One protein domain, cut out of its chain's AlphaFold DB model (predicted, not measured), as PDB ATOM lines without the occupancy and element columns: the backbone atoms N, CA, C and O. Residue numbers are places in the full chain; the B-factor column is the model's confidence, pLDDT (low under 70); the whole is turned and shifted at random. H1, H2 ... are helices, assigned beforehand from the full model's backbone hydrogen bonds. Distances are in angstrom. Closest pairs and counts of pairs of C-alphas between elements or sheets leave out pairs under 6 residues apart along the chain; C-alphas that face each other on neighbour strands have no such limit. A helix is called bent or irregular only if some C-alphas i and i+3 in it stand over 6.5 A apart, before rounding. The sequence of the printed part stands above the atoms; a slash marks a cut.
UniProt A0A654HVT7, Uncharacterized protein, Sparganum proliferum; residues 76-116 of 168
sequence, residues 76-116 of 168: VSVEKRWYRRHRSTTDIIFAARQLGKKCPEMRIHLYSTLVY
ATOM      1  N   VAL A  76     -19.330 -19.328  -2.851       41.56
ATOM      2  CA  VAL A  76     -19.277 -18.915  -1.457       41.56
ATOM      3  C   VAL A  76     -18.139 -17.920  -1.432       41.56
ATOM      4  O   VAL A  76     -16.970 -18.297  -1.471       41.56
ATOM      5  N   SER A  77     -18.503 -16.639  -1.464       49.88
ATOM      6  CA  SER A  77     -17.570 -15.532  -1.353       49.88
ATOM      7  C   SER A  77     -16.494 -15.923  -0.344       49.88
ATOM      8  O   SER A  77     -16.823 -16.274   0.794       49.88
ATOM      9  N   VAL A  78     -15.220 -15.875  -0.757       49.94
ATOM     10  CA  VAL A  78     -14.038 -16.024   0.122       49.94
ATOM     11  C   VAL A  78     -14.195 -15.234   1.426       49.94
ATOM     12  O   VAL A  78     -13.635 -15.608   2.456       49.94
ATOM     13  N   GLU A  79     -15.057 -14.222   1.382       50.28
ATOM     14  CA  GLU A  79     -15.618 -13.490   2.494       50.28
ATOM     15  C   GLU A  79     -16.080 -14.360   3.681       50.28
ATOM     16  O   GLU A  79     -15.605 -14.227   4.802       50.28
ATOM     17  N   LYS A  80     -16.928 -15.370   3.477       52.97
ATOM     18  CA  LYS A  80     -17.399 -16.219   4.594       52.97
ATOM     19  C   LYS A  80     -16.307 -17.120   5.186       52.97
ATOM     20  O   LYS A  80     -16.552 -17.835   6.161       52.97
ATOM     21  N   ARG A  81     -15.103 -17.118   4.610       58.00
ATOM     22  CA  ARG A  81     -14.020 -18.042   4.953       58.00
ATOM     23  C   ARG A  81     -12.956 -17.441   5.867       58.00
ATOM     24  O   ARG A  81     -12.248 -18.213   6.512       58.00
ATOM     25  N   TRP A  82     -12.850 -16.114   5.963       59.03
ATOM     26  CA  TRP A  82     -11.843 -15.459   6.809       59.03
ATOM     27  C   TRP A  82     -12.174 -15.540   8.315       59.03
ATOM     28  O   TRP A  82     -11.266 -15.475   9.131       59.03
ATOM     29  N   TYR A  83     -13.451 -15.698   8.704       62.84
ATOM     30  CA  TYR A  83     -13.877 -15.789  10.118       62.84
ATOM     31  C   TYR A  83     -13.905 -17.237  10.643       62.84
ATOM     32  O   TYR A  83     -14.367 -17.495  11.756       62.84
ATOM     33  N   ARG A  84     -13.436 -18.217   9.858       72.69
ATOM     34  CA  ARG A  84     -13.379 -19.621  10.288       72.69
ATOM     35  C   ARG A  84     -12.263 -19.809  11.319       72.69
ATOM     36  O   ARG A  84     -11.141 -19.340  11.136       72.69
ATOM     37  N   ARG A  85     -12.556 -20.567  12.379       71.75
ATOM     38  CA  ARG A  85     -11.551 -21.011  13.356       71.75
ATOM     39  C   ARG A  85     -10.432 -21.764  12.617       71.75
ATOM     40  O   ARG A  85     -10.730 -22.550  11.723       71.75
ATOM     41  N   HIS A  86      -9.176 -21.523  12.998       77.00
ATOM     42  CA  HIS A  86      -7.970 -22.134  12.407       77.00
ATOM     43  C   HIS A  86      -7.577 -21.673  10.995       77.00
ATOM     44  O   HIS A  86      -6.850 -22.385  10.308       77.00
ATOM     45  N   ARG A  87      -8.007 -20.484  10.556       80.25
ATOM     46  CA  ARG A  87      -7.510 -19.895   9.308       80.25
ATOM     47  C   ARG A  87      -6.995 -18.485   9.542       80.25
ATOM     48  O   ARG A  87      -7.754 -17.607   9.935       80.25
ATOM     49  N   SER A  88      -5.704 -18.278   9.313       83.81
ATOM     50  CA  SER A  88      -5.092 -16.955   9.376       83.81
ATOM     51  C   SER A  88      -5.153 -16.255   8.018       83.81
ATOM     52  O   SER A  88      -5.273 -16.887   6.964       83.81
ATOM     53  N   THR A  89      -5.000 -14.931   8.026       82.25
ATOM     54  CA  THR A  89      -4.810 -14.138   6.802       82.25
ATOM     55  C   THR A  89      -3.606 -14.634   5.994       82.25
ATOM     56  O   THR A  89      -3.649 -14.649   4.764       82.25
ATOM     57  N   THR A  90      -2.556 -15.111   6.671       87.75
ATOM     58  CA  THR A  90      -1.357 -15.682   6.043       87.75
ATOM     59  C   THR A  90      -1.689 -16.919   5.218       87.75
ATOM     60  O   THR A  90      -1.220 -17.026   4.088       87.75
ATOM     61  N   ASP A  91      -2.544 -17.807   5.727       86.00
ATOM     62  CA  ASP A  91      -2.947 -19.025   5.013       86.00
ATOM     63  C   ASP A  91      -3.728 -18.695   3.737       86.00
ATOM     64  O   ASP A  91      -3.536 -19.324   2.694       86.00
ATOM     65  N   ILE A  92      -4.587 -17.671   3.797       84.69
ATOM     66  CA  ILE A  92      -5.365 -17.193   2.645       84.69
ATOM     67  C   ILE A  92      -4.432 -16.590   1.588       84.69
ATOM     68  O   ILE A  92      -4.532 -16.942   0.412       84.69
ATOM     69  N   ILE A  93      -3.493 -15.730   1.998       87.38
ATOM     70  CA  ILE A  93      -2.500 -15.127   1.096       87.38
ATOM     71  C   ILE A  93      -1.598 -16.204   0.488       87.38
ATOM     72  O   ILE A  93      -1.298 -16.159  -0.705       87.38
ATOM     73  N   PHE A  94      -1.166 -17.183   1.283       89.00
ATOM     74  CA  PHE A  94      -0.333 -18.281   0.810       89.00
ATOM     75  C   PHE A  94      -1.066 -19.112  -0.244       89.00
ATOM     76  O   PHE A  94      -0.535 -19.300  -1.336       89.00
ATOM     77  N   ALA A  95      -2.306 -19.530   0.027       86.56
ATOM     78  CA  ALA A  95      -3.119 -20.275  -0.932       86.56
ATOM     79  C   ALA A  95      -3.357 -19.483  -2.231       86.56
ATOM     80  O   ALA A  95      -3.176 -20.025  -3.321       86.56
ATOM     81  N   ALA A  96      -3.679 -18.188  -2.129       86.62
ATOM     82  CA  ALA A  96      -3.854 -17.320  -3.294       86.62
ATOM     83  C   ALA A  96      -2.564 -17.195  -4.126       86.62
ATOM     84  O   ALA A  96      -2.613 -17.230  -5.355       86.62
ATOM     85  N   ARG A  97      -1.396 -17.112  -3.475       89.19
ATOM     86  CA  ARG A  97      -0.090 -17.093  -4.156       89.19
ATOM     87  C   ARG A  97       0.216 -18.409  -4.859       89.19
ATOM     88  O   ARG A  97       0.741 -18.375  -5.967       89.19
ATOM     89  N   GLN A  98      -0.089 -19.549  -4.239       89.75
ATOM     90  CA  GLN A  98       0.109 -20.848  -4.885       89.75
ATOM     91  C   GLN A  98      -0.777 -20.991  -6.120       89.75
ATOM     92  O   GLN A  98      -0.293 -21.383  -7.179       89.75
ATOM     93  N   LEU A  99      -2.040 -20.577  -6.017       87.12
ATOM     94  CA  LEU A  99      -2.958 -20.571  -7.150       87.12
ATOM     95  C   LEU A  99      -2.461 -19.649  -8.275       87.12
ATOM     96  O   LEU A  99      -2.349 -20.082  -9.417       87.12
ATOM     97  N   GLY A 100      -2.061 -18.417  -7.945       87.06
ATOM     98  CA  GLY A 100      -1.520 -17.464  -8.921       87.06
ATOM     99  C   GLY A 100      -0.258 -17.958  -9.635       87.06
ATOM    100  O   GLY A 100      -0.081 -17.678 -10.817       87.06
ATOM    101  N   LYS A 101       0.594 -18.733  -8.953       90.31
ATOM    102  CA  LYS A 101       1.774 -19.367  -9.560       90.31
ATOM    103  C   LYS A 101       1.417 -20.560 -10.446       90.31
ATOM    104  O   LYS A 101       2.079 -20.772 -11.457       90.31
ATOM    105  N   LYS A 102       0.392 -21.333 -10.075       89.75
ATOM    106  CA  LYS A 102       0.015 -22.567 -10.776       89.75
ATOM    107  C   LYS A 102      -0.826 -22.317 -12.030       89.75
ATOM    108  O   LYS A 102      -0.732 -23.077 -12.989       89.75
ATOM    109  N   CYS A 103      -1.614 -21.244 -12.064       87.56
ATOM    110  CA  CYS A 103      -2.495 -20.929 -13.193       87.56
ATOM    111  C   CYS A 103      -1.767 -20.749 -14.544       87.56
ATOM    112  O   CYS A 103      -2.212 -21.361 -15.517       87.56
ATOM    113  N   PRO A 104      -0.631 -20.024 -14.635       86.81
ATOM    114  CA  PRO A 104       0.151 -19.955 -15.872       86.81
ATOM    115  C   PRO A 104       0.685 -21.317 -16.333       86.81
ATOM    116  O   PRO A 104       0.655 -21.616 -17.524       86.81
ATOM    117  N   GLU A 105       1.121 -22.163 -15.395       90.31
ATOM    118  CA  GLU A 105       1.622 -23.516 -15.683       90.31
ATOM    119  C   GLU A 105       0.521 -24.412 -16.268       90.31
ATOM    120  O   GLU A 105       0.767 -25.217 -17.161       90.31
ATOM    121  N   MET A 106      -0.719 -24.224 -15.810       90.81
ATOM    122  CA  MET A 106      -1.887 -24.968 -16.280       90.81
ATOM    123  C   MET A 106      -2.611 -24.304 -17.462       90.81
ATOM    124  O   MET A 106      -3.638 -24.817 -17.897       90.81
ATOM    125  N   ARG A 107      -2.104 -23.177 -17.990       89.00
ATOM    126  CA  ARG A 107      -2.768 -22.362 -19.031       89.00
ATOM    127  C   ARG A 107      -4.200 -21.942 -18.666       89.00
ATOM    128  O   ARG A 107      -5.056 -21.798 -19.534       89.00
ATOM    129  N   ILE A 108      -4.454 -21.728 -17.378       88.12
ATOM    130  CA  ILE A 108      -5.737 -21.243 -16.867       88.12
ATOM    131  C   ILE A 108      -5.617 -19.737 -16.641       88.12
ATOM    132  O   ILE A 108      -4.716 -19.274 -15.940       88.12
ATOM    133  N   HIS A 109      -6.538 -18.960 -17.211       83.00
ATOM    134  CA  HIS A 109      -6.612 -17.523 -16.963       83.00
ATOM    135  C   HIS A 109      -7.239 -17.262 -15.591       83.00
ATOM    136  O   HIS A 109      -8.420 -17.528 -15.374       83.00
ATOM    137  N   LEU A 110      -6.435 -16.749 -14.659       83.56
ATOM    138  CA  LEU A 110      -6.890 -16.378 -13.324       83.56
ATOM    139  C   LEU A 110      -7.247 -14.891 -13.281       83.56
ATOM    140  O   LEU A 110      -6.386 -14.041 -13.497       83.56
ATOM    141  N   TYR A 111      -8.493 -14.590 -12.925       81.69
ATOM    142  CA  TYR A 111      -8.947 -13.237 -12.611       81.69
ATOM    143  C   TYR A 111      -9.195 -13.130 -11.108       81.69
ATOM    144  O   TYR A 111      -9.846 -13.988 -10.516       81.69
ATOM    145  N   SER A 112      -8.660 -12.083 -10.481       78.31
ATOM    146  CA  SER A 112      -8.811 -11.836  -9.047       78.31
ATOM    147  C   SER A 112      -9.144 -10.370  -8.807       78.31
ATOM    148  O   SER A 112      -8.523  -9.490  -9.400       78.31
ATOM    149  N   THR A 113     -10.124 -10.112  -7.942       80.81
ATOM    150  CA  THR A 113     -10.505  -8.767  -7.493       80.81
ATOM    151  C   THR A 113     -10.312  -8.699  -5.984       80.81
ATOM    152  O   THR A 113     -10.870  -9.513  -5.252       80.81
ATOM    153  N   LEU A 114      -9.509  -7.742  -5.518       73.38
ATOM    154  CA  LEU A 114      -9.307  -7.483  -4.095       73.38
ATOM    155  C   LEU A 114     -10.216  -6.331  -3.671       73.38
ATOM    156  O   LEU A 114     -10.011  -5.193  -4.087       73.38
ATOM    157  N   VAL A 115     -11.208  -6.627  -2.835       76.19
ATOM    158  CA  VAL A 115     -12.075  -5.616  -2.224       76.19
ATOM    159  C   VAL A 115     -11.576  -5.367  -0.804       76.19
ATOM    160  O   VAL A 115     -11.552  -6.277   0.019       76.19
ATOM    161  N   TYR A 116     -11.144  -4.138  -0.513       72.19
ATOM    162  CA  TYR A 116     -10.784  -3.731   0.845       72.19
ATOM    163  C   TYR A 116     -11.948  -2.961   1.465       72.19
ATOM    164  O   TYR A 116     -12.281  -1.861   1.029       72.19
TER     165      TYR A 116
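What this domain is: This is residues 76 to 116 of the 168 residues of an uncharacterized protein of Sparganum proliferum (UniProt A0A654HVT7). Going along the printed part from residue 76, you trace a loose, open frame: a short turn of helix, H1, then a link that loops out, then one long helix, H2, which makes one long side, and a tail without a named element, residues 106 to 116, which folds back the other way. H1 and H2 do not pack on each other, and residues 83 to 90 stick out at one end. The printed part has 41 residues with two named helices, H1 then H2, and no named strand; its class is all helix. The whole is loose, with a radius of gyration of the C-alphas of 11.7 A, and elongated, spanning 33 by 18 by 17 A.

How they stand to each other: Look first at H1, residues 78 to 81, and then at H2, residues 89 to 105: the two are apart, with no C-alpha of the one within 8 A of the other. Between them you find a short link of 7 residues. Residues 83 to 90, of which 89 and 90 belong to H2, stand free. In the backbone of H2, 11 of 13 O i to N i+4 pairs are within hydrogen-bond range, while H1 is too short for such a pair.

Where its parts are: Find C-alpha 78 at (-14.038, -16.024, 0.122); from there H1 runs 5.2 A to C-alpha 81. Find C-alpha 89 at (-4.810, -14.138, 6.802); from there H2 runs 25.2 A to C-alpha 105 at (1.622, -23.516, -15.683). H2 is irregular, but only just: C-alphas 101 and 104 are 6.54 A apart.

The domain as a whole: The two C-alphas farthest apart are those of Arg 85 and Arg 107, at 33.6 A, while the first and last printed C-alphas, of Val 76 and Tyr 116, are 17.5 A apart. The printed part has no cut. In the B-factor column, residues 76 to 83 are under 70, and the model's mean pLDDT is 53 for H1 and 88 for H2.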